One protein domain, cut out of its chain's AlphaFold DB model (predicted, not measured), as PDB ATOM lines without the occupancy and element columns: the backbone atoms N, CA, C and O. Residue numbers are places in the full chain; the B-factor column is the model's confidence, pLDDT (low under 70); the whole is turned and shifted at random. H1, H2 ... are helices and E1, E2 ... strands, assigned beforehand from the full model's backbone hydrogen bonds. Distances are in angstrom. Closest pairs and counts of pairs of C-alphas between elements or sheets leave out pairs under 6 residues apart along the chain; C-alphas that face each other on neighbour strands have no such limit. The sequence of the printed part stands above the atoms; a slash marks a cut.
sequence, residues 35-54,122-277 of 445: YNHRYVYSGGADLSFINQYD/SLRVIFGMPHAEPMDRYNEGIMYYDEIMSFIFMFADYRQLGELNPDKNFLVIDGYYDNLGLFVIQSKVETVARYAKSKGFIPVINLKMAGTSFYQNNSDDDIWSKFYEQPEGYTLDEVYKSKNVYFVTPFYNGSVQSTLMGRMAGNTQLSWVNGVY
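Overview. This is residues 35 to 54 and 122 to 277 of the 445 residues of an uncharacterized protein of Eubacterium sp. CAG:86 (UniProt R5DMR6). A small, twisted sheet of four short strands has the long helix H3 over one face, along its edge strand E5, and the helix H6 packs on H3 away from the sheet. Toward one end of the longest axis sits a smaller part, the strand pair E1 and E2 with H1 and H2, which comes close to H6; long loops and a tail make up much of the rest. The printed part has 176 residues with six named helices and six named strands, in the order E1 H1 E2 H2 E3 E4 H3 E5 H4 H5 E6 H6. The larger sheet, E3 E6 E4 E5, is mixed, and E1 and E2 are parallel; the class is mixed, helices and strands, with under half of the residues in named elements. The whole is compact and rounded, with a radius of gyration of the C-alphas of 15.9 A and spans of 44 by 35 by 31 A.

Arrangement. After residues 35 to 54, which hold no named element, E1, residues 122 to 126, H1, residues 136 to 139, and E2, residues 142 to 144, form a strand-helix-strand unit, two parallel neighbour strands with a helix between them along the chain. In it N 126 and O 143 are 2.9 A apart, within hydrogen-bond range. H2, residues 145 to 153, follows by a tight link, and the closest C-alphas of E1 and H2, those of Val 125 and Tyr 145, are 5.9 A apart. E3, residues 157 to 159, is the edge strand antiparallel to E6, residues 245 to 247, with N 159 and O 245 at 2.8 A. E6 is parallel to E4, residues 170 to 173, with N 172 and O 246 at 2.8 A. E4 is parallel to the other edge strand, E5, residues 202 to 205, with N 173 and O 204 at 2.8 A. H3, residues 182 to 198, is on this sheet at a height of 8.0 A, over E5 and along the strands, at 19 degrees on the local plane; its closest C-alphas to E5 are those of Ala 193 and Pro 203, 5.2 A apart. H3 on one face of the sheet gives two layers, and E4, H3, E5 is a strand-helix-strand unit with a right-handed crossover. H4, residues 223 to 227, is near H3 and not on the sheet, while H5, residues 236 to 239, only grazes the sheet. E5, H4, H5, E6 is a split unit, with E4 between its strands, and its crossover is right-handed. H6, residues 255 to 265, touches H3 at a steep tilt of 39 degrees, the same way, closest at the C-alphas of Tyr 195 and Ala 265, 4.7 A. H2 and H6 are close but not clearly touching, with the C-alphas of Glu 147 and Gln 257 at 6.3 A. In H2, H3 and H6 every O i to N i+4 pair is within hydrogen-bond range; in H4 it is 0 of 1, beside 2 of 2 O i to N i+3 pairs, and H1 and H5 are too short for an O i to N i+4 pair.

Along the chain. E1 begins at C-alpha 122, (30.540, -12.737, 0.964), and is 13.0 A long. H2 is 11.8 A long, E5 10.1 A and H6 15.1 A. H3, the longest helix, runs 24.3 A from C-alpha 182 at (15.357, -6.635, -31.477). H6 ends at C-alpha 265, (33.169, -14.921, -21.198).

Size, cuts and confidence. The two C-alphas farthest apart, those of Asp 54 and Asn 217, are 47.5 A apart. Residues 55 to 121 are not printed, and the C-alphas of 54 and 122 across this cut are 6.1 A apart. The link from E5 to H4, residues 206 to 222, is long. The mean pLDDT of the printed part is 93.1, and residues 210 to 211 are under 70.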
ATOM      1  N   TYR A  35      12.949 -16.440 -13.955       86.06
ATOM      2  CA  TYR A  35      13.636 -17.720 -14.098       86.06
ATOM      3  C   TYR A  35      12.667 -18.879 -13.822       86.06
ATOM      4  O   TYR A  35      12.166 -19.035 -12.714       86.06
ATOM      5  N   ASN A  36      12.412 -19.733 -14.817       81.50
ATOM      6  CA  ASN A  36      11.443 -20.826 -14.670       81.50
ATOM      7  C   ASN A  36      12.137 -22.178 -14.444       81.50
ATOM      8  O   ASN A  36      12.309 -22.964 -15.383       81.50
ATOM      9  N   HIS A  37      12.594 -22.430 -13.213       85.06
ATOM     10  CA  HIS A  37      13.380 -23.625 -12.904       85.06
ATOM     11  C   HIS A  37      12.660 -24.917 -13.319       85.06
ATOM     12  O   HIS A  37      11.511 -25.157 -12.959       85.06
ATOM     13  N   ARG A  38      13.350 -25.776 -14.080       83.94
ATOM     14  CA  ARG A  38      12.761 -27.016 -14.614       83.94
ATOM     15  C   ARG A  38      12.932 -28.224 -13.695       83.94
ATOM     16  O   ARG A  38      12.358 -29.266 -13.996       83.94
ATOM     17  N   TYR A  39      13.717 -28.104 -12.621       84.50
ATOM     18  CA  TYR A  39      14.029 -29.206 -11.702       84.50
ATOM     19  C   TYR A  39      14.625 -30.438 -12.414       84.50
ATOM     20  O   TYR A  39      14.344 -31.587 -12.072       84.50
ATOM     21  N   VAL A  40      15.449 -30.193 -13.442       87.56
ATOM     22  CA  VAL A  40      16.206 -31.215 -14.180       87.56
ATOM     23  C   VAL A  40      17.690 -31.011 -13.901       87.56
ATOM     24  O   VAL A  40      18.191 -29.902 -14.050       87.56
ATOM     25  N   TYR A  41      18.385 -32.088 -13.525       91.69
ATOM     26  CA  TYR A  41      19.784 -32.038 -13.069       91.69
ATOM     27  C   TYR A  41      20.690 -33.075 -13.738       91.69
ATOM     28  O   TYR A  41      21.779 -33.353 -13.239       91.69
ATOM     29  N   SER A  42      20.256 -33.681 -14.844       94.19
ATOM     30  CA  SER A  42      21.034 -34.697 -15.567       94.19
ATOM     31  C   SER A  42      22.401 -34.188 -16.044       94.19
ATOM     32  O   SER A  42      23.313 -34.990 -16.221       94.19
ATOM     33  N   GLY A  43      22.550 -32.874 -16.236       94.12
ATOM     34  CA  GLY A  43      23.802 -32.201 -16.590       94.12
ATOM     35  C   GLY A  43      24.618 -31.690 -15.398       94.12
ATOM     36  O   GLY A  43      25.751 -31.252 -15.584       94.12
ATOM     37  N   GLY A  44      24.080 -31.782 -14.176       93.94
ATOM     38  CA  GLY A  44      24.708 -31.274 -12.956       93.94
ATOM     39  C   GLY A  44      24.558 -29.762 -12.749       93.94
ATOM     40  O   GLY A  44      23.901 -29.065 -13.517       93.94
ATOM     41  N   ALA A  45      25.157 -29.261 -11.668       94.75
ATOM     42  CA  ALA A  45      25.151 -27.847 -11.294       94.75
ATOM     43  C   ALA A  45      26.524 -27.202 -11.559       94.75
ATOM     44  O   ALA A  45      27.557 -27.765 -11.188       94.75
ATOM     45  N   ASP A  46      26.545 -26.008 -12.156       96.38
ATOM     46  CA  ASP A  46      27.752 -25.198 -12.347       96.38
ATOM     47  C   ASP A  46      28.008 -24.317 -11.116       96.38
ATOM     48  O   ASP A  46      27.467 -23.226 -10.953       96.38
ATOM     49  N   LEU A  47      28.891 -24.789 -10.240       96.56
ATOM     50  CA  LEU A  47      29.230 -24.084  -9.003       96.56
ATOM     51  C   LEU A  47      30.303 -23.005  -9.203       96.56
ATOM     52  O   LEU A  47      30.669 -22.325  -8.247       96.56
ATOM     53  N   SER A  48      30.830 -22.820 -10.419       95.50
ATOM     54  CA  SER A  48      31.968 -21.917 -10.666       95.50
ATOM     55  C   SER A  48      31.692 -20.461 -10.295       95.50
ATOM     56  O   SER A  48      32.622 -19.728  -9.958       95.50
ATOM     57  N   PHE A  49      30.431 -20.028 -10.340       96.44
ATOM     58  CA  PHE A  49      30.049 -18.701  -9.875       96.44
ATOM     59  C   PHE A  49      30.137 -18.604  -8.344       96.44
ATOM     60  O   PHE A  49      30.903 -17.798  -7.814       96.44
ATOM     61  N   ILE A  50      29.414 -19.467  -7.627       97.00
ATOM     62  CA  ILE A  50      29.324 -19.410  -6.162       97.00
ATOM     63  C   ILE A  50      30.611 -19.852  -5.449       97.00
ATOM     64  O   ILE A  50      30.893 -19.380  -4.351       97.00
ATOM     65  N   ASN A  51      31.453 -20.673  -6.083       96.88
ATOM     66  CA  ASN A  51      32.763 -21.071  -5.550       96.88
ATOM     67  C   ASN A  51      33.771 -19.906  -5.491       96.88
ATOM     68  O   ASN A  51      34.860 -20.061  -4.947       96.88
ATOM     69  N   GLN A  52      33.428 -18.732  -6.031       96.00
ATOM     70  CA  GLN A  52      34.219 -17.509  -5.864       96.00
ATOM     71  C   GLN A  52      33.961 -16.791  -4.534       96.00
ATOM     72  O   GLN A  52      34.552 -15.730  -4.316       96.00
ATOM     73  N   TYR A  53      33.053 -17.306  -3.704       97.81
ATOM     74  CA  TYR A  53      32.647 -16.726  -2.430       97.81
ATOM     75  C   TYR A  53      32.908 -17.723  -1.300       97.81
ATOM     76  O   TYR A  53      32.720 -18.928  -1.458       97.81
ATOM     77  N   ASP A  54      33.336 -17.208  -0.153       97.94
ATOM     78  CA  ASP A  54      33.582 -17.989   1.060       97.94
ATOM     79  C   ASP A  54      32.331 -18.100   1.938       97.94
ATOM     80  O   ASP A  54      32.176 -19.073   2.676       97.94
ATOM     81  N   SER A 122      31.949 -12.415   0.736       97.19
ATOM     82  CA  SER A 122      30.540 -12.737   0.964       97.19
ATOM     83  C   SER A 122      29.629 -12.409  -0.221       97.19
ATOM     84  O   SER A 122      29.824 -11.405  -0.905       97.19
ATOM     85  N   LEU A 123      28.615 -13.250  -0.427       98.25
ATOM     86  CA  LEU A 123      27.503 -13.043  -1.353       98.25
ATOM     87  C   LEU A 123      26.193 -13.035  -0.566       98.25
ATOM     88  O   LEU A 123      25.932 -13.939   0.222       98.25
ATOM     89  N   ARG A 124      25.356 -12.031  -0.797       98.06
ATOM     90  CA  ARG A 124      23.997 -11.930  -0.269       98.06
ATOM     91  C   ARG A 124      23.027 -12.256  -1.393       98.06
ATOM     92  O   ARG A 124      23.032 -11.577  -2.415       98.06
ATOM     93  N   VAL A 125      22.215 -13.288  -1.214       97.69
ATOM     94  CA  VAL A 125      21.176 -13.673  -2.168       97.69
ATOM     95  C   VAL A 125      19.835 -13.255  -1.597       97.69
ATOM     96  O   VAL A 125      19.469 -13.691  -0.507       97.69
ATOM     97  N   ILE A 126      19.139 -12.370  -2.305       93.62
ATOM     98  CA  ILE A 126      17.892 -11.761  -1.841       93.62
ATOM     99  C   ILE A 126      16.778 -11.936  -2.868       93.62
ATOM    100  O   ILE A 126      17.003 -12.306  -4.022       93.62
ATOM    101  N   PHE A 127      15.558 -11.620  -2.457       87.44
ATOM    102  CA  PHE A 127      14.441 -11.492  -3.378       87.44
ATOM    103  C   PHE A 127      14.523 -10.228  -4.228       87.44
ATOM    104  O   PHE A 127      14.869  -9.148  -3.751       87.44
ATOM    105  N   GLY A 128      14.135 -10.371  -5.489       84.69
ATOM    106  CA  GLY A 128      13.950  -9.274  -6.424       84.69
ATOM    107  C   GLY A 128      13.929  -9.777  -7.858       84.69
ATOM    108  O   GLY A 128      14.266 -10.929  -8.131       84.69
ATOM    109  N   MET A 129      13.505  -8.905  -8.766       84.62
ATOM    110  CA  MET A 129      13.432  -9.214 -10.190       84.62
ATOM    111  C   MET A 129      14.622  -8.577 -10.912       84.62
ATOM    112  O   MET A 129      14.790  -7.356 -10.835       84.62
ATOM    113  N   PRO A 130      15.439  -9.359 -11.639       84.50
ATOM    114  CA  PRO A 130      16.496  -8.816 -12.483       84.50
ATOM    115  C   PRO A 130      15.933  -7.815 -13.498       84.50
ATOM    116  O   PRO A 130      14.979  -8.113 -14.215       84.50
ATOM    117  N   HIS A 131      16.536  -6.631 -13.597       81.62
ATOM    118  CA  HIS A 131      16.115  -5.595 -14.545       81.62
ATOM    119  C   HIS A 131      17.312  -4.801 -15.098       81.62
ATOM    120  O   HIS A 131      18.475  -5.222 -15.018       81.62
ATOM    121  N   ALA A 132      17.031  -3.706 -15.803       80.44
ATOM    122  CA  ALA A 132      18.057  -2.763 -16.228       80.44
ATOM    123  C   ALA A 132      18.409  -1.850 -15.044       80.44
ATOM    124  O   ALA A 132      17.585  -1.044 -14.628       80.44
ATOM    125  N   GLU A 133      19.608  -2.010 -14.493       84.69
ATOM    126  CA  GLU A 133      20.079  -1.365 -13.267       84.69
ATOM    127  C   GLU A 133      21.617  -1.206 -13.314       84.69
ATOM    128  O   GLU A 133      22.295  -1.887 -14.095       84.69
ATOM    129  N   PRO A 134      22.204  -0.287 -12.529       86.75
ATOM    130  CA  PRO A 134      23.655  -0.188 -12.394       86.75
ATOM    131  C   PRO A 134      24.247  -1.378 -11.619       86.75
ATOM    132  O   PRO A 134      23.555  -2.155 -10.969       86.75
ATOM    133  N   MET A 135      25.577  -1.499 -11.642       93.25
ATOM    134  CA  MET A 135      26.301  -2.573 -10.942       93.25
ATOM    135  C   MET A 135      26.381  -2.389  -9.416       93.25
ATOM    136  O   MET A 135      26.982  -3.231  -8.749       93.25
ATOM    137  N   ASP A 136      25.813  -1.319  -8.857       91.19
ATOM    138  CA  ASP A 136      25.978  -0.927  -7.450       91.19
ATOM    139  C   ASP A 136      25.553  -2.041  -6.488       91.19
ATOM    140  O   ASP A 136      26.332  -2.438  -5.621       91.19
ATOM    141  N   ARG A 137      24.393  -2.660  -6.740       93.19
ATOM    142  CA  ARG A 137      23.891  -3.815  -5.981       93.19
ATOM    143  C   ARG A 137      24.906  -4.962  -5.934       93.19
ATOM    144  O   ARG A 137      25.205  -5.505  -4.871       93.19
ATOM    145  N   TYR A 138      25.483  -5.313  -7.081       94.81
ATOM    146  CA  TYR A 138      26.492  -6.368  -7.153       94.81
ATOM    147  C   TYR A 138      27.822  -5.962  -6.504       94.81
ATOM    148  O   TYR A 138      28.494  -6.806  -5.912       94.81
ATOM    149  N   ASN A 139      28.210  -4.686  -6.583       92.94
ATOM    150  CA  ASN A 139      29.419  -4.177  -5.929       92.94
ATOM    151  C   ASN A 139      29.323  -4.282  -4.397       92.94
ATOM    152  O   ASN A 139      30.339  -4.486  -3.736       92.94
ATOM    153  N   GLU A 140      28.110  -4.239  -3.845       91.25
ATOM    154  CA  GLU A 140      27.828  -4.554  -2.440       91.25
ATOM    155  C   GLU A 140      27.630  -6.059  -2.164       91.25
ATOM    156  O   GLU A 140      27.165  -6.457  -1.088       91.25
ATOM    157  N   GLY A 141      27.940  -6.918  -3.136       94.44
ATOM    158  CA  GLY A 141      27.830  -8.368  -3.024       94.44
ATOM    159  C   GLY A 141      26.394  -8.884  -2.975       94.44
ATOM    160  O   GLY A 141      26.178  -9.926  -2.368       94.44
ATOM    161  N   ILE A 142      25.413  -8.185  -3.557       95.62
ATOM    162  CA  ILE A 142      24.008  -8.623  -3.591       95.62
ATOM    163  C   ILE A 142      23.647  -9.196  -4.964       95.62
ATOM    164  O   ILE A 142      23.862  -8.555  -5.995       95.62
ATOM    165  N   MET A 143      22.991 -10.355  -4.973       96.75
ATOM    166  CA  MET A 143      22.365 -10.956  -6.152       96.75
ATOM    167  C   MET A 143      20.934 -11.411  -5.879       96.75
ATOM    168  O   MET A 143      20.585 -11.710  -4.741       96.75
ATOM    169  N   TYR A 144      20.108 -11.468  -6.923       95.12
ATOM    170  CA  TYR A 144      18.771 -12.044  -6.817       95.12
ATOM    171  C   TYR A 144      18.801 -13.559  -6.983       95.12
ATOM    172  O   TYR A 144      19.657 -14.094  -7.694       95.12
ATOM    173  N   TYR A 145      17.843 -14.253  -6.364       94.44
ATOM    174  CA  TYR A 145      17.718 -15.704  -6.509       94.44
ATOM    175  C   TYR A 145      17.640 -16.135  -7.981       94.44
ATOM    176  O   TYR A 145      18.373 -17.039  -8.365       94.44
ATOM    177  N   ASP A 146      16.861 -15.448  -8.822       93.06
ATOM    178  CA  ASP A 146      16.783 -15.717 -10.267       93.06
ATOM    179  C   ASP A 146      18.161 -15.745 -10.952       93.06
ATOM    180  O   ASP A 146      18.451 -16.631 -11.761       93.06
ATOM    181  N   GLU A 147      19.033 -14.786 -10.616       95.56
ATOM    182  CA  GLU A 147      20.376 -14.671 -11.193       95.56
ATOM    183  C   GLU A 147      21.267 -15.834 -10.734       95.56
ATOM    184  O   GLU A 147      22.009 -16.410 -11.531       95.56
ATOM    185  N   ILE A 148      21.183 -16.204  -9.453       96.75
ATOM    186  CA  ILE A 148      21.958 -17.309  -8.875       96.75
ATOM    187  C   ILE A 148      21.501 -18.654  -9.436       96.75
ATOM    188  O   ILE A 148      22.332 -19.458  -9.861       96.75
ATOM    189  N   MET A 149      20.190 -18.877  -9.501       95.62
ATOM    190  CA  MET A 149      19.609 -20.097 -10.051       95.62
ATOM    191  C   MET A 149      20.004 -20.293 -11.514       95.62
ATOM    192  O   MET A 149      20.408 -21.386 -11.909       95.62
ATOM    193  N   SER A 150      19.964 -19.232 -12.321       95.19
ATOM    194  CA  SER A 150      20.396 -19.309 -13.719       95.19
ATOM    195  C   SER A 150      21.898 -19.539 -13.863       95.19
ATOM    196  O   SER A 150      22.277 -20.357 -14.696       95.19
ATOM    197  N   PHE A 151      22.767 -18.926 -13.049       96.75
ATOM    198  CA  PHE A 151      24.204 -19.244 -13.090       96.75
ATOM    199  C   PHE A 151      24.506 -20.705 -12.743       96.75
ATOM    200  O   PHE A 151      25.359 -21.312 -13.389       96.75
ATOM    201  N   ILE A 152      23.808 -21.262 -11.753       97.19
ATOM    202  CA  ILE A 152      24.057 -22.617 -11.255       97.19
ATOM    203  C   ILE A 152      23.460 -23.680 -12.181       97.19
ATOM    204  O   ILE A 152      24.097 -24.700 -12.438       97.19
ATOM    205  N   PHE A 153      22.251 -23.465 -12.700       96.75
ATOM    206  CA  PHE A 153      21.495 -24.509 -13.396       96.75
ATOM    207  C   PHE A 153      21.371 -24.305 -14.911       96.75
ATOM    208  O   PHE A 153      20.628 -25.039 -15.559       96.75
ATOM    209  N   MET A 154      22.106 -23.360 -15.511       96.12
ATOM    210  CA  MET A 154      22.097 -23.142 -16.970       96.12
ATOM    211  C   MET A 154      22.373 -24.418 -17.778       96.12
ATOM    212  O   MET A 154      21.798 -24.604 -18.847       96.12
ATOM    213  N   PHE A 155      23.246 -25.288 -17.265       96.69
ATOM    214  CA  PHE A 155      23.700 -26.510 -17.935       96.69
ATOM    215  C   PHE A 155      23.095 -27.785 -17.319       96.69
ATOM    216  O   PHE A 155      23.621 -28.877 -17.519       96.69
ATOM    217  N   ALA A 156      22.011 -27.666 -16.545       96.38
ATOM    218  CA  ALA A 156      21.501 -28.770 -15.731       96.38
ATOM    219  C   ALA A 156      20.594 -29.756 -16.491       96.38
ATOM    220  O   ALA A 156      20.516 -30.928 -16.119       96.38
ATOM    221  N   ASP A 157      19.943 -29.328 -17.577       96.69
ATOM    222  CA  ASP A 157      19.099 -30.187 -18.420       96.69
ATOM    223  C   ASP A 157      19.925 -30.788 -19.563       96.69
ATOM    224  O   ASP A 157      20.059 -30.180 -20.621       96.69
ATOM    225  N   TYR A 158      20.497 -31.973 -19.331       97.81
ATOM    226  CA  TYR A 158      21.247 -32.762 -20.312       97.81
ATOM    227  C   TYR A 158      20.400 -33.897 -20.888       97.81
ATOM    228  O   TYR A 158      19.740 -34.633 -20.143       97.81
ATOM    229  N   ARG A 159      20.475 -34.096 -22.206       97.81
ATOM    230  CA  ARG A 159      19.782 -35.169 -22.922       97.81
ATOM    231  C   ARG A 159      20.654 -35.764 -24.020       97.81
ATOM    232  O   ARG A 159      21.421 -35.061 -24.679       97.81
ATOM    233  N   GLN A 160      20.452 -37.059 -24.258       97.81
ATOM    234  CA  GLN A 160      20.971 -37.751 -25.432       97.81
ATOM    235  C   GLN A 160      19.868 -37.904 -26.472       97.81
ATOM    236  O   GLN A 160      18.902 -38.626 -26.235       97.81
ATOM    237  N   LEU A 161      19.975 -37.176 -27.589       97.44
ATOM    238  CA  LEU A 161      18.899 -37.086 -28.589       97.44
ATOM    239  C   LEU A 161      19.182 -37.879 -29.873       97.44
ATOM    240  O   LEU A 161      18.249 -38.233 -30.591       97.44
ATOM    241  N   GLY A 162      20.446 -38.205 -30.145       97.38
ATOM    242  CA  GLY A 162      20.856 -39.043 -31.270       97.38
ATOM    243  C   GLY A 162      22.329 -39.445 -31.187       97.38
ATOM    244  O   GLY A 162      22.891 -39.525 -30.100       97.38
ATOM    245  N   GLU A 163      22.962 -39.702 -32.332       98.06
ATOM    246  CA  GLU A 163      24.360 -40.171 -32.398       98.06
ATOM    247  C   GLU A 163      25.293 -39.229 -33.179       98.06
ATOM    248  O   GLU A 163      26.494 -39.491 -33.260       98.06
ATOM    249  N   LEU A 164      24.785 -38.128 -33.754       98.50
ATOM    250  CA  LEU A 164      25.649 -37.150 -34.423       98.50
ATOM    251  C   LEU A 164      26.541 -36.425 -33.406       98.50
ATOM    252  O   LEU A 164      26.163 -36.252 -32.247       98.50
ATOM    253  N   ASN A 165      27.712 -35.963 -33.855       98.25
ATOM    254  CA  ASN A 165      28.620 -35.124 -33.062       98.25
ATOM    255  C   ASN A 165      28.888 -35.660 -31.629       98.25
ATOM    256  O   ASN A 165      28.694 -34.926 -30.656       98.25
ATOM    257  N   PRO A 166      29.293 -36.935 -31.461       97.94
ATOM    258  CA  PRO A 166      29.400 -37.574 -30.147       97.94
ATOM    259  C   PRO A 166      30.439 -36.934 -29.215       97.94
ATOM    260  O   PRO A 166      30.387 -37.140 -28.004       97.94
ATOM    261  N   ASP A 167      31.371 -36.175 -29.783       98.06
ATOM    262  CA  ASP A 167      32.470 -35.461 -29.137       98.06
ATOM    263  C   ASP A 167      32.130 -34.008 -28.755       98.06
ATOM    264  O   ASP A 167      32.951 -33.332 -28.135       98.06
ATOM    265  N   LYS A 168      30.938 -33.512 -29.110       98.31
ATOM    266  CA  LYS A 168      30.530 -32.116 -28.888       98.31
ATOM    267  C   LYS A 168      29.408 -32.028 -27.865       98.31
ATOM    268  O   LYS A 168      28.577 -32.926 -27.786       98.31
ATOM    269  N   ASN A 169      29.370 -30.910 -27.137       98.50
ATOM    270  CA  ASN A 169      28.291 -30.549 -26.220       98.50
ATOM    271  C   ASN A 169      27.575 -29.310 -26.752       98.50
ATOM    272  O   ASN A 169      28.162 -28.228 -26.798       98.50
ATOM    273  N   PHE A 170      26.315 -29.458 -27.150       98.81
ATOM    274  CA  PHE A 170      25.494 -28.338 -27.605       98.81
ATOM    275  C   PHE A 170      24.683 -27.770 -26.452       98.81
ATOM    276  O   PHE A 170      24.147 -28.536 -25.655       98.81
ATOM    277  N   LEU A 171      24.546 -26.448 -26.391       98.56
ATOM    278  CA  LEU A 171      23.608 -25.783 -25.491       98.56
ATOM    279  C   LEU A 171      22.547 -25.053 -26.316       98.56
ATOM    280  O   LEU A 171      22.861 -24.089 -27.012       98.56
ATOM    281  N   VAL A 172      21.300 -25.504 -26.208       98.06
ATOM    282  CA  VAL A 172      20.133 -24.869 -26.820       98.06
ATOM    283  C   VAL A 172      19.654 -23.733 -25.918       98.06
ATOM    284  O   VAL A 172      19.229 -23.968 -24.785       98.06
ATOM    285  N   ILE A 173      19.740 -22.506 -26.427       96.69
ATOM    286  CA  ILE A 173      19.440 -21.263 -25.712       96.69
ATOM    287  C   ILE A 173      18.030 -20.786 -26.058       96.69
ATOM    288  O   ILE A 173      17.694 -20.628 -27.230       96.69
ATOM    289  N   ASP A 174      17.255 -20.502 -25.017       92.56
ATOM    290  CA  ASP A 174      15.964 -19.809 -25.045       92.56
ATOM    291  C   ASP A 174      15.943 -18.794 -23.882       92.56
ATOM    292  O   ASP A 174      16.804 -18.849 -22.997       92.56
ATOM    293  N   GLY A 175      14.991 -17.862 -23.858       88.94
ATOM    294  CA  GLY A 175      14.964 -16.805 -22.841       88.94
ATOM    295  C   GLY A 175      13.646 -16.046 -22.750       88.94
ATOM    296  O   GLY A 175      12.756 -16.228 -23.574       88.94
ATOM    297  N   TYR A 176      13.528 -15.174 -21.749       85.75
ATOM    298  CA  TYR A 176      12.381 -14.280 -21.566       85.75
ATOM    299  C   TYR A 176      12.804 -12.836 -21.825       85.75
ATOM    300  O   TYR A 176      13.454 -12.206 -20.999       85.75
ATOM    301  N   TYR A 177      12.456 -12.317 -22.998       85.62
ATOM    302  CA  TYR A 177      12.794 -10.958 -23.434       85.62
ATOM    303  C   TYR A 177      11.581 -10.093 -23.803       85.62
ATOM    304  O   TYR A 177      11.771  -8.992 -24.311       85.62
ATOM    305  N   ASP A 178      10.362 -10.591 -23.565       76.94
ATOM    306  CA  ASP A 178       9.061  -9.940 -23.766       76.94
ATOM    307  C   ASP A 178       9.050  -8.820 -24.826       76.94
ATOM    308  O   ASP A 178       9.027  -9.083 -26.032       76.94
ATOM    309  N   ASN A 179       9.084  -7.565 -24.365       76.25
ATOM    310  CA  ASN A 179       8.890  -6.363 -25.175       76.25
ATOM    311  C   ASN A 179      10.204  -5.662 -25.551       76.25
ATOM    312  O   ASN A 179      10.186  -4.494 -25.944       76.25
ATOM    313  N   LEU A 180      11.353  -6.316 -25.380       84.25
ATOM    314  CA  LEU A 180      12.633  -5.701 -25.709       84.25
ATOM    315  C   LEU A 180      12.779  -5.510 -27.221       84.25
ATOM    316  O   LEU A 180      12.358  -6.338 -28.025       84.25
ATOM    317  N   GLY A 181      13.426  -4.411 -27.609       86.62
ATOM    318  CA  GLY A 181      13.764  -4.170 -29.008       86.62
ATOM    319  C   GLY A 181      14.742  -5.219 -29.541       86.62
ATOM    320  O   GLY A 181      15.614  -5.696 -28.812       86.62
ATOM    321  N   LEU A 182      14.636  -5.532 -30.834       91.12
ATOM    322  CA  LEU A 182      15.357  -6.635 -31.477       91.12
ATOM    323  C   LEU A 182      16.878  -6.658 -31.217       91.12
ATOM    324  O   LEU A 182      17.420  -7.706 -30.887       91.12
ATOM    325  N   PHE A 183      17.566  -5.512 -31.269       91.19
ATOM    326  CA  PHE A 183      19.013  -5.449 -30.990       91.19
ATOM    327  C   PHE A 183      19.370  -5.685 -29.518       91.19
ATOM    328  O   PHE A 183      20.433  -6.223 -29.210       91.19
ATOM    329  N   VAL A 184      18.473  -5.332 -28.592       89.25
ATOM    330  CA  VAL A 184      18.656  -5.644 -27.168       89.25
ATOM    331  C   VAL A 184      18.507  -7.148 -26.951       89.25
ATOM    332  O   VAL A 184      19.320  -7.736 -26.240       89.25
ATOM    333  N   ILE A 185      17.516  -7.773 -27.599       92.38
ATOM    334  CA  ILE A 185      17.343  -9.233 -27.600       92.38
ATOM    335  C   ILE A 185      18.610  -9.902 -28.143       92.38
ATOM    336  O   ILE A 185      19.198 -10.736 -27.459       92.38
ATOM    337  N   GLN A 186      19.071  -9.487 -29.325       94.06
ATOM    338  CA  GLN A 186      20.279 -10.019 -29.953       94.06
ATOM    339  C   GLN A 186      21.490  -9.931 -29.014       94.06
ATOM    340  O   GLN A 186      22.124 -10.945 -28.740       94.06
ATOM    341  N   SER A 187      21.774  -8.749 -28.462       93.25
ATOM    342  CA  SER A 187      22.909  -8.528 -27.554       93.25
ATOM    343  C   SER A 187      22.843  -9.402 -26.294       93.25
ATOM    344  O   SER A 187      23.847  -9.985 -25.863       93.25
ATOM    345  N   LYS A 188      21.646  -9.557 -25.710       94.06
ATOM    346  CA  LYS A 188      21.432 -10.410 -24.534       94.06
ATOM    347  C   LYS A 188      21.657 -11.886 -24.850       94.06
ATOM    348  O   LYS A 188      22.354 -12.547 -24.082       94.06
ATOM    349  N   VAL A 189      21.132 -12.376 -25.971       96.12
ATOM    350  CA  VAL A 189      21.312 -13.768 -26.408       96.12
ATOM    351  C   VAL A 189      22.772 -14.045 -26.771       96.12
ATOM    352  O   VAL A 189      23.331 -15.049 -26.330       96.12
ATOM    353  N   GLU A 190      23.433 -13.138 -27.496       96.56
ATOM    354  CA  GLU A 190      24.861 -13.247 -27.824       96.56
ATOM    355  C   GLU A 190      25.735 -13.291 -26.563       96.56
ATOM    356  O   GLU A 190      26.723 -14.025 -26.517       96.56
ATOM    357  N   THR A 191      25.362 -12.553 -25.512       97.38
ATOM    358  CA  THR A 191      26.053 -12.597 -24.214       97.38
ATOM    359  C   THR A 191      25.961 -13.985 -23.575       97.38
ATOM    360  O   THR A 191      26.984 -14.525 -23.143       97.38
ATOM    361  N   VAL A 192      24.772 -14.599 -23.566       97.75
ATOM    362  CA  VAL A 192      24.577 -15.971 -23.059       97.75
ATOM    363  C   VAL A 192      25.335 -16.981 -23.924       97.75
ATOM    364  O   VAL A 192      26.029 -17.846 -23.394       97.75
ATOM    365  N   ALA A 193      25.290 -16.839 -25.250       98.31
ATOM    366  CA  ALA A 193      26.006 -17.710 -26.179       98.31
ATOM    367  C   ALA A 193      27.531 -17.637 -25.990       98.31
ATOM    368  O   ALA A 193      28.206 -18.668 -25.951       98.31
ATOM    369  N   ARG A 194      28.091 -16.435 -25.802       98.50
ATOM    370  CA  ARG A 194      29.517 -16.252 -25.484       98.50
ATOM    371  C   ARG A 194      29.894 -16.877 -24.144       98.50
ATOM    372  O   ARG A 194      30.959 -17.484 -24.049       98.50
ATOM    373  N   TYR A 195      29.037 -16.740 -23.134       98.38
ATOM    374  CA  TYR A 195      29.239 -17.376 -21.833       98.38
ATOM    375  C   TYR A 195      29.217 -18.907 -21.942       98.38
ATOM    376  O   TYR A 195      30.134 -19.569 -21.468       98.38
ATOM    377  N   ALA A 196      28.245 -19.480 -22.653       98.12
ATOM    378  CA  ALA A 196      28.192 -20.919 -22.911       98.12
ATOM    379  C   ALA A 196      29.452 -21.419 -23.638       98.12
ATOM    380  O   ALA A 196      30.052 -22.423 -23.244       98.12
ATOM    381  N   LYS A 197      29.912 -20.672 -24.648       98.44
ATOM    382  CA  LYS A 197      31.139 -20.988 -25.385       98.44
ATOM    383  C   LYS A 197      32.386 -20.952 -24.506       98.44
ATOM    384  O   LYS A 197      33.232 -21.835 -24.630       98.44
ATOM    385  N   SER A 198      32.494 -19.998 -23.579       97.88
ATOM    386  CA  SER A 198      33.631 -19.954 -22.647       97.88
ATOM    387  C   SER A 198      33.637 -21.122 -21.654       97.88
ATOM    388  O   SER A 198      34.690 -21.456 -21.114       97.88
ATOM    389  N   LYS A 199      32.489 -21.787 -21.459       97.19
ATOM    390  CA  LYS A 199      32.351 -23.032 -20.687       97.19
ATOM    391  C   LYS A 199      32.543 -24.309 -21.513       97.19
ATOM    392  O   LYS A 199      32.380 -25.398 -20.977       97.19
ATOM    393  N   GLY A 200      32.922 -24.197 -22.789       97.19
ATOM    394  CA  GLY A 200      33.202 -25.348 -23.655       97.19
ATOM    395  C   GLY A 200      31.974 -25.939 -24.353       97.19
ATOM    396  O   GLY A 200      32.060 -27.044 -24.886       97.19
ATOM    397  N   PHE A 201      30.849 -25.221 -24.372       98.50
ATOM    398  CA  PHE A 201      29.657 -25.614 -25.123       98.50
ATOM    399  C   PHE A 201      29.620 -24.950 -26.499       98.50
ATOM    400  O   PHE A 201      30.161 -23.866 -26.707       98.50
ATOM    401  N   ILE A 202      28.923 -25.579 -27.438       98.62
ATOM    402  CA  ILE A 202      28.560 -24.973 -28.717       98.62
ATOM    403  C   ILE A 202      27.154 -24.374 -28.561       98.62
ATOM    404  O   ILE A 202      26.191 -25.138 -28.445       98.62
ATOM    405  N   PRO A 203      27.010 -23.036 -28.494       98.38
ATOM    406  CA  PRO A 203      25.705 -22.405 -28.352       98.38
ATOM    407  C   PRO A 203      24.894 -22.533 -29.643       98.38
ATOM    408  O   PRO A 203      25.405 -22.251 -30.724       98.38
ATOM    409  N   VAL A 204      23.622 -22.903 -29.520       97.94
ATOM    410  CA  VAL A 204      22.638 -22.904 -30.611       97.94
ATOM    411  C   VAL A 204      21.351 -22.279 -30.091       97.94
ATOM    412  O   VAL A 204      20.937 -22.542 -28.967       97.94
ATOM    413  N   ILE A 205      20.733 -21.401 -30.871       97.00
ATOM    414  CA  ILE A 205      19.667 -20.522 -30.384       97.00
ATOM    415  C   ILE A 205      18.321 -21.013 -30.916       97.00
ATOM    416  O   ILE A 205      18.156 -21.203 -32.118       97.00
ATOM    417  N   ASN A 206      17.362 -21.220 -30.018       95.00
ATOM    418  CA  ASN A 206      15.977 -21.562 -30.333       95.00
ATOM    419  C   ASN A 206      15.066 -20.664 -29.494       95.00
ATOM    420  O   ASN A 206      14.636 -21.039 -28.402       95.00
ATOM    421  N   LEU A 207      14.843 -19.443 -29.979       92.88
ATOM    422  CA  LEU A 207      14.271 -18.366 -29.187       92.88
ATOM    423  C   LEU A 207      12.747 -18.336 -29.336       92.88
ATOM    424  O   LEU A 207      12.199 -17.545 -30.108       92.88
ATOM    425  N   LYS A 208      12.069 -19.219 -28.595       86.06
ATOM    426  CA  LYS A 208      10.600 -19.336 -28.581       86.06
ATOM    427  C   LYS A 208       9.933 -18.452 -27.530       86.06
ATOM    428  O   LYS A 208       8.743 -18.170 -27.653       86.06
ATOM    429  N   MET A 209      10.650 -18.028 -26.488       73.44
ATOM    430  CA  MET A 209      10.198 -17.034 -25.497       73.44
ATOM    431  C   MET A 209       8.794 -17.252 -24.898       73.44
ATOM    432  O   MET A 209       8.120 -16.295 -24.530       73.44
ATOM    433  N   ALA A 210       8.309 -18.495 -24.846       63.09
ATOM    434  CA  ALA A 210       6.942 -18.834 -24.435       63.09
ATOM    435  C   ALA A 210       5.812 -17.991 -25.088       63.09
ATOM    436  O   ALA A 210       4.729 -17.873 -24.517       63.09
ATOM    437  N   GLY A 211       6.028 -17.429 -26.284       62.00
ATOM    438  CA  GLY A 211       4.978 -16.749 -27.050       62.00
ATOM    439  C   GLY A 211       4.705 -15.280 -26.690       62.00
ATOM    440  O   GLY A 211       3.695 -14.743 -27.144       62.00
ATOM    441  N   THR A 212       5.539 -14.621 -25.879       71.31
ATOM    442  CA  THR A 212       5.244 -13.264 -25.367       71.31
ATOM    443  C   THR A 212       5.730 -12.120 -26.262       71.31
ATOM    444  O   THR A 212       5.352 -10.968 -26.043       71.31
ATOM    445  N   SER A 213       6.545 -12.397 -27.287       82.75
ATOM    446  CA  SER A 213       7.144 -11.339 -28.106       82.75
ATOM    447  C   SER A 213       6.225 -10.854 -29.227       82.75
ATOM    448  O   SER A 213       5.607 -11.635 -29.955       82.75
ATOM    449  N   PHE A 214       6.233  -9.545 -29.483       83.25
ATOM    450  CA  PHE A 214       5.568  -8.983 -30.661       83.25
ATOM    451  C   PHE A 214       6.256  -9.350 -31.991       83.25
ATOM    452  O   PHE A 214       5.645  -9.187 -33.045       83.25
ATOM    453  N   TYR A 215       7.465  -9.926 -31.966       89.12
ATOM    454  CA  TYR A 215       8.110 -10.504 -33.154       89.12
ATOM    455  C   TYR A 215       7.597 -11.913 -33.507       89.12
ATOM    456  O   TYR A 215       7.940 -12.446 -34.568       89.12
ATOM    457  N   GLN A 216       6.772 -12.534 -32.660       87.19
ATOM    458  CA  GLN A 216       6.162 -13.839 -32.928       87.19
ATOM    459  C   GLN A 216       4.824 -13.692 -33.643       87.19
ATOM    460  O   GLN A 216       4.011 -12.846 -33.287       87.19
ATOM    461  N   ASN A 217       4.578 -14.551 -34.626       86.25
ATOM    462  CA  ASN A 217       3.300 -14.671 -35.324       86.25
ATOM    463  C   ASN A 217       2.439 -15.780 -34.700       86.25
ATOM    464  O   ASN A 217       1.218 -15.722 -34.780       86.25
ATOM    465  N   ASN A 218       3.068 -16.774 -34.069       84.62
ATOM    466  CA  ASN A 218       2.426 -17.832 -33.288       84.62
ATOM    467  C   ASN A 218       3.363 -18.307 -32.157       84.62
ATOM    468  O   ASN A 218       4.528 -17.918 -32.113       84.62
ATOM    469  N   SER A 219       2.860 -19.148 -31.250       79.88
ATOM    470  CA  SER A 219       3.583 -19.613 -30.054       79.88
ATOM    471  C   SER A 219       4.807 -20.493 -30.331       79.88
ATOM    472  O   SER A 219       5.643 -20.657 -29.447       79.88
ATOM    473  N   ASP A 220       4.905 -21.082 -31.523       81.75
ATOM    474  CA  ASP A 220       6.007 -21.965 -31.912       81.75
ATOM    475  C   ASP A 220       7.099 -21.260 -32.719       81.75
ATOM    476  O   ASP A 220       8.123 -21.878 -33.025       81.75
ATOM    477  N   ASP A 221       6.904 -19.980 -33.036       88.12
ATOM    478  CA  ASP A 221       7.869 -19.196 -33.791       88.12
ATOM    479  C   ASP A 221       9.175 -19.027 -33.015       88.12
ATOM    480  O   ASP A 221       9.211 -18.385 -31.962       88.12
ATOM    481  N   ASP A 222      10.258 -19.522 -33.610       91.88
ATOM    482  CA  ASP A 222      11.621 -19.147 -33.251       91.88
ATOM    483  C   ASP A 222      11.926 -17.756 -33.818       91.88
ATOM    484  O   ASP A 222      12.032 -17.555 -35.031       91.88
ATOM    485  N   ILE A 223      12.051 -16.773 -32.929       92.75
ATOM    486  CA  ILE A 223      12.327 -15.380 -33.291       92.75
ATOM    487  C   ILE A 223      13.726 -15.249 -33.895       92.75
ATOM    488  O   ILE A 223      13.922 -14.430 -34.792       92.75
ATOM    489  N   TRP A 224      14.694 -16.047 -33.438       94.94
ATOM    490  CA  TRP A 224      16.083 -15.922 -33.869       94.94
ATOM    491  C   TRP A 224      16.228 -16.220 -35.362       94.94
ATOM    492  O   TRP A 224      16.703 -15.369 -36.119       94.94
ATOM    493  N   SER A 225      15.739 -17.379 -35.814       94.06
ATOM    494  CA  SER A 225      15.847 -17.797 -37.220       94.06
ATOM    495  C   SER A 225      15.090 -16.904 -38.204       94.06
ATOM    496  O   SER A 225      15.409 -16.918 -39.397       94.06
ATOM    497  N   LYS A 226      14.146 -16.062 -37.746       94.50
ATOM    498  CA  LYS A 226      13.515 -15.043 -38.605       94.50
ATOM    499  C   LYS A 226      14.518 -14.023 -39.129       94.50
ATOM    500  O   LYS A 226      14.347 -13.550 -40.255       94.50
ATOM    501  N   PHE A 227      15.553 -13.706 -38.350       96.56
ATOM    502  CA  PHE A 227      16.454 -12.590 -38.642       96.56
ATOM    503  C   PHE A 227      17.922 -12.984 -38.792       96.56
ATOM    504  O   PHE A 227      18.640 -12.394 -39.604       96.56
ATOM    505  N   TYR A 228      18.364 -13.985 -38.037       96.50
ATOM    506  CA  TYR A 228      19.775 -14.266 -37.810       96.50
ATOM    507  C   TYR A 228      20.156 -15.681 -38.250       96.50
ATOM    508  O   TYR A 228      19.335 -16.599 -38.258       96.50
ATOM    509  N   GLU A 229      21.420 -15.851 -38.623       96.12
ATOM    510  CA  GLU A 229      22.049 -17.162 -38.792       96.12
ATOM    511  C   GLU A 229      22.338 -17.797 -37.423       96.12
ATOM    512  O   GLU A 229      22.386 -17.112 -36.402       96.12
ATOM    513  N   GLN A 230      22.553 -19.113 -37.372       96.25
ATOM    514  CA  GLN A 230      23.056 -19.752 -36.150       96.25
ATOM    515  C   GLN A 230      24.552 -19.448 -35.961       96.25
ATOM    516  O   GLN A 230      25.317 -19.527 -36.932       96.25
ATOM    517  N   PRO A 231      25.006 -19.142 -34.732       96.50
ATOM    518  CA  PRO A 231      26.431 -19.077 -34.447       96.50
ATOM    519  C   PRO A 231      27.059 -20.475 -34.549       96.50
ATOM    520  O   PRO A 231      26.386 -21.501 -34.481       96.50
ATOM    521  N   GLU A 232      28.378 -20.522 -34.726       96.31
ATOM    522  CA  GLU A 232      29.190 -21.752 -34.758       96.31
ATOM    523  C   GLU A 232      28.884 -22.748 -35.897       96.31
ATOM    524  O   GLU A 232      29.578 -23.755 -36.015       96.31
ATOM    525  N   GLY A 233      27.925 -22.449 -36.781       93.31
ATOM    526  CA  GLY A 233      27.704 -23.182 -38.031       93.31
ATOM    527  C   GLY A 233      26.869 -24.462 -37.922       93.31
ATOM    528  O   GLY A 233      26.912 -25.267 -38.849       93.31
ATOM    529  N   TYR A 234      26.106 -24.649 -36.839       96.38
ATOM    530  CA  TYR A 234      25.228 -25.813 -36.653       96.38
ATOM    531  C   TYR A 234      23.754 -25.438 -36.777       96.38
ATOM    532  O   TYR A 234      23.310 -24.409 -36.273       96.38
ATOM    533  N   THR A 235      22.975 -26.303 -37.425       95.44
ATOM    534  CA  THR A 235      21.519 -26.133 -37.526       95.44
ATOM    535  C   THR A 235      20.807 -26.766 -36.333       95.44
ATOM    536  O   THR A 235      21.302 -27.729 -35.749       95.44
ATOM    537  N   LEU A 236      19.604 -26.282 -36.004       95.56
ATOM    538  CA  LEU A 236      18.777 -26.907 -34.966       95.56
ATOM    539  C   LEU A 236      18.485 -28.383 -35.281       95.56
ATOM    540  O   LEU A 236      18.601 -29.220 -34.393       95.56
ATOM    541  N   ASP A 237      18.166 -28.724 -36.534       96.62
ATOM    542  CA  ASP A 237      17.888 -30.112 -36.941       96.62
ATOM    543  C   ASP A 237      19.079 -31.051 -36.684       96.62
ATOM    544  O   ASP A 237      18.898 -32.154 -36.167       96.62
ATOM    545  N   GLU A 238      20.302 -30.604 -36.980       97.69
ATOM    546  CA  GLU A 238      21.515 -31.369 -36.678       97.69
ATOM    547  C   GLU A 238      21.725 -31.529 -35.165       97.69
ATOM    548  O   GLU A 238      22.039 -32.624 -34.687       97.69
ATOM    549  N   VAL A 239      21.510 -30.460 -34.390       98.00
ATOM    550  CA  VAL A 239      21.641 -30.495 -32.926       98.00
ATOM    551  C   VAL A 239      20.636 -31.450 -32.298       98.00
ATOM    552  O   VAL A 239      21.021 -32.268 -31.469       98.00
ATOM    553  N   TYR A 240      19.372 -31.432 -32.723       97.50
ATOM    554  CA  TYR A 240      18.349 -32.348 -32.205       97.50
ATOM    555  C   TYR A 240      18.586 -33.821 -32.588       97.50
ATOM    556  O   TYR A 240      17.928 -34.700 -32.040       97.50
ATOM    557  N   LYS A 241      19.548 -34.107 -33.477       98.44
ATOM    558  CA  LYS A 241      20.038 -35.458 -33.814       98.44
ATOM    559  C   LYS A 241      21.417 -35.760 -33.214       98.44
ATOM    560  O   LYS A 241      21.984 -36.827 -33.474       98.44
ATOM    561  N   SER A 242      21.975 -34.826 -32.444       98.69
ATOM    562  CA  SER A 242      23.293 -34.950 -31.827       98.69
ATOM    563  C   SER A 242      23.239 -35.640 -30.466       98.69
ATOM    564  O   SER A 242      22.204 -35.702 -29.796       98.69
ATOM    565  N   LYS A 243      24.384 -36.192 -30.064       98.44
ATOM    566  CA  LYS A 243      24.490 -37.039 -28.880       98.44
ATOM    567  C   LYS A 243      24.391 -36.288 -27.572       98.44
ATOM    568  O   LYS A 243      23.746 -36.796 -26.671       98.44
ATOM    569  N   ASN A 244      25.017 -35.121 -27.438       98.50
ATOM    570  CA  ASN A 244      25.026 -34.396 -26.170       98.50
ATOM    571  C   ASN A 244      24.370 -33.031 -26.340       98.50
ATOM    572  O   ASN A 244      24.970 -32.108 -26.898       98.50
ATOM    573  N   VAL A 245      23.132 -32.913 -25.861       98.69
ATOM    574  CA  VAL A 245      22.331 -31.697 -26.007       98.69
ATOM    575  C   VAL A 245      21.861 -31.233 -24.642       98.69
ATOM    576  O   VAL A 245      21.237 -31.981 -23.894       98.69
ATOM    577  N   TYR A 246      22.166 -29.981 -24.342       98.50
ATOM    578  CA  TYR A 246      21.790 -29.303 -23.119       98.50
ATOM    579  C   TYR A 246      20.741 -28.241 -23.425       98.50
ATOM    580  O   TYR A 246      20.773 -27.632 -24.495       98.50
ATOM    581  N   PHE A 247      19.831 -27.997 -22.489       97.00
ATOM    582  CA  PHE A 247      18.775 -27.003 -22.643       97.00
ATOM    583  C   PHE A 247      18.855 -25.966 -21.538       97.00
ATOM    584  O   PHE A 247      18.783 -26.287 -20.354       97.00
ATOM    585  N   VAL A 248      18.942 -24.703 -21.938       94.06
ATOM    586  CA  VAL A 248      18.803 -23.594 -21.003       94.06
ATOM    587  C   VAL A 248      17.370 -23.577 -20.477       94.06
ATOM    588  O   VAL A 248      16.404 -23.603 -21.244       94.06
ATOM    589  N   THR A 249      17.223 -23.509 -19.154       89.06
ATOM    590  CA  THR A 249      15.974 -23.043 -18.548       89.06
ATOM    591  C   THR A 249      15.739 -21.601 -18.991       89.06
ATOM    592  O   THR A 249      16.594 -20.773 -18.684       89.06
ATOM    593  N   PRO A 250      14.616 -21.274 -19.659       86.75
ATOM    594  CA  PRO A 250      14.347 -19.910 -20.093       86.75
ATOM    595  C   PRO A 250      14.430 -18.927 -18.925       86.75
ATOM    596  O   PRO A 250      13.862 -19.162 -17.853       86.75
ATOM    597  N   PHE A 251      15.169 -17.844 -19.144       90.00
ATOM    598  CA  PHE A 251      15.375 -16.805 -18.150       90.00
ATOM    599  C   PHE A 251      15.576 -15.434 -18.792       90.00
ATOM    600  O   PHE A 251      15.902 -15.338 -19.978       90.00
ATOM    601  N   TYR A 252      15.396 -14.375 -18.008       90.50
ATOM    602  CA  TYR A 252      15.786 -13.025 -18.402       90.50
ATOM    603  C   TYR A 252      17.157 -12.668 -17.820       90.50
ATOM    604  O   TYR A 252      17.298 -12.487 -16.611       90.50
ATOM    605  N   ASN A 253      18.173 -12.487 -18.671       93.00
ATOM    606  CA  ASN A 253      19.445 -11.930 -18.215       93.00
ATOM    607  C   ASN A 253      19.366 -10.409 -18.068       93.00
ATOM    608  O   ASN A 253      19.562  -9.664 -19.032       93.00
ATOM    609  N   GLY A 254      19.124  -9.944 -16.839       91.56
ATOM    610  CA  GLY A 254      19.215  -8.535 -16.442       91.56
ATOM    611  C   GLY A 254      20.597  -7.918 -16.704       91.56
ATOM    612  O   GLY A 254      21.534  -8.577 -17.161       91.56
ATOM    613  N   SER A 255      20.729  -6.619 -16.457       91.25
ATOM    614  CA  SER A 255      21.967  -5.855 -16.714       91.25
ATOM    615  C   SER A 255      23.173  -6.346 -15.897       91.25
ATOM    616  O   SER A 255      24.239  -6.589 -16.472       91.25
ATOM    617  N   VAL A 256      22.990  -6.573 -14.590       94.31
ATOM    618  CA  VAL A 256      24.005  -7.138 -13.685       94.31
ATOM    619  C   VAL A 256      24.448  -8.507 -14.181       94.31
ATOM    620  O   VAL A 256      25.622  -8.705 -14.499       94.31
ATOM    621  N   GLN A 257      23.503  -9.430 -14.350       95.12
ATOM    622  CA  GLN A 257      23.798 -10.769 -14.844       95.12
ATOM    623  C   GLN A 257      24.490 -10.771 -16.215       95.12
ATOM    624  O   GLN A 257      25.489 -11.469 -16.393       95.12
ATOM    625  N   SER A 258      24.009  -9.971 -17.172       95.69
ATOM    626  CA  SER A 258      24.624  -9.855 -18.503       95.69
ATOM    627  C   SER A 258      26.062  -9.349 -18.411       95.69
ATOM    628  O   SER A 258      26.951  -9.872 -19.079       95.69
ATOM    629  N   THR A 259      26.318  -8.369 -17.540       96.50
ATOM    630  CA  THR A 259      27.664  -7.835 -17.305       96.50
ATOM    631  C   THR A 259      28.594  -8.906 -16.743       96.50
ATOM    632  O   THR A 259      29.731  -9.039 -17.197       96.50
ATOM    633  N   LEU A 260      28.122  -9.699 -15.779       96.94
ATOM    634  CA  LEU A 260      28.895 -10.794 -15.194       96.94
ATOM    635  C   LEU A 260      29.183 -11.894 -16.218       96.94
ATOM    636  O   LEU A 260      30.342 -12.269 -16.380       96.94
ATOM    637  N   MET A 261      28.171 -12.341 -16.967       97.38
ATOM    638  CA  MET A 261      28.342 -13.304 -18.060       97.38
ATOM    639  C   MET A 261      29.352 -12.804 -19.094       97.38
ATOM    640  O   MET A 261      30.257 -13.544 -19.472       97.38
ATOM    641  N   GLY A 262      29.266 -11.531 -19.492       97.38
ATOM    642  CA  GLY A 262      30.215 -10.905 -20.412       97.38
ATOM    643  C   GLY A 262      31.647 -10.877 -19.870       97.38
ATOM    644  O   GLY A 262      32.582 -11.220 -20.596       97.38
ATOM    645  N   ARG A 263      31.835 -10.538 -18.586       96.31
ATOM    646  CA  ARG A 263      33.151 -10.579 -17.918       96.31
ATOM    647  C   ARG A 263      33.706 -12.003 -17.857       96.31
ATOM    648  O   ARG A 263      34.871 -12.208 -18.182       96.31
ATOM    649  N   MET A 264      32.879 -12.978 -17.487       96.06
ATOM    650  CA  MET A 264      33.257 -14.394 -17.399       96.06
ATOM    651  C   MET A 264      33.528 -15.019 -18.773       96.06
ATOM    652  O   MET A 264      34.346 -15.927 -18.889       96.06
ATOM    653  N   ALA A 265      32.872 -14.531 -19.826       97.44
ATOM    654  CA  ALA A 265      33.169 -14.921 -21.198       97.44
ATOM    655  C   ALA A 265      34.521 -14.367 -21.685       97.44
ATOM    656  O   ALA A 265      35.116 -14.924 -22.612       97.44
ATOM    657  N   GLY A 266      35.021 -13.283 -21.081       96.12
ATOM    658  CA  GLY A 266      36.280 -12.646 -21.457       96.12
ATOM    659  C   GLY A 266      36.315 -12.295 -22.947       96.12
ATOM    660  O   GLY A 266      35.362 -11.740 -23.493       96.12
ATOM    661  N   ASN A 267      37.392 -12.676 -23.635       95.62
ATOM    662  CA  ASN A 267      37.569 -12.415 -25.070       95.62
ATOM    663  C   ASN A 267      36.893 -13.448 -25.987       95.62
ATOM    664  O   ASN A 267      37.102 -13.395 -27.197       95.62
ATOM    665  N   THR A 268      36.103 -14.381 -25.446       97.62
ATOM    666  CA  THR A 268      35.413 -15.407 -26.243       97.62
ATOM    667  C   THR A 268      34.534 -14.753 -27.306       97.62
ATOM    668  O   THR A 268      33.663 -13.952 -26.970       97.62
ATOM    669  N   GLN A 269      34.754 -15.107 -28.573       95.88
ATOM    670  CA  GLN A 269      33.987 -14.618 -29.721       95.88
ATOM    671  C   GLN A 269      33.140 -15.737 -30.320       95.88
ATOM    672  O   GLN A 269      33.570 -16.893 -30.356       95.88
ATOM    673  N   LEU A 270      31.964 -15.378 -30.826       97.31
ATOM    674  CA  LEU A 270      31.145 -16.269 -31.645       97.31
ATOM    675  C   LEU A 270      31.661 -16.273 -33.087       97.31
ATOM    676  O   LEU A 270      32.153 -15.259 -33.586       97.31
ATOM    677  N   SER A 271      31.562 -17.423 -33.743       96.62
ATOM    678  CA  SER A 271      31.867 -17.582 -35.161       96.62
ATOM    679  C   SER A 271      30.594 -17.453 -35.993       96.62
ATOM    680  O   SER A 271      29.616 -18.155 -35.741       96.62
ATOM    681  N   TRP A 272      30.630 -16.602 -37.019       95.56
ATOM    682  CA  TRP A 272      29.513 -16.353 -37.931       95.56
ATOM    683  C   TRP A 272      29.928 -16.701 -39.360       95.56
ATOM    684  O   TRP A 272      30.380 -15.835 -40.107       95.56
ATOM    685  N   VAL A 273      29.793 -17.976 -39.742       88.62
ATOM    686  CA  VAL A 273      30.293 -18.512 -41.026       88.62
ATOM    687  C   VAL A 273      29.799 -17.698 -42.226       88.62
ATOM    688  O   VAL A 273      30.574 -17.393 -43.127       88.62
ATOM    689  N   ASN A 274      28.526 -17.295 -42.201       88.62
ATOM    690  CA  ASN A 274      27.884 -16.538 -43.275       88.62
ATOM    691  C   ASN A 274      27.554 -15.094 -42.861       88.62
ATOM    692  O   ASN A 274      26.741 -14.444 -43.513       88.62
ATOM    693  N   GLY A 275      28.150 -14.575 -41.786       92.81
ATOM    694  CA  GLY A 275      27.713 -13.332 -41.145       92.81
ATOM    695  C   GLY A 275      26.479 -13.518 -40.252       92.81
ATOM    696  O   GLY A 275      25.938 -14.615 -40.145       92.81
ATOM    697  N   VAL A 276      26.071 -12.438 -39.584       94.69
ATOM    698  CA  VAL A 276      25.063 -12.461 -38.508       94.69
ATOM    699  C   VAL A 276      23.635 -12.587 -39.043       94.69
ATOM    700  O   VAL A 276      22.863 -13.406 -38.557       94.69
ATOM    701  N   TYR A 277      23.272 -11.796 -40.057       96.88
ATOM    702  CA  TYR A 277      21.921 -11.807 -40.625       96.88
ATOM    703  C   TYR A 277      21.710 -12.970 -41.593       96.88
ATOM    704  O   TYR A 277      22.596 -13.295 -42.393       96.88
TER     705      TYR A 277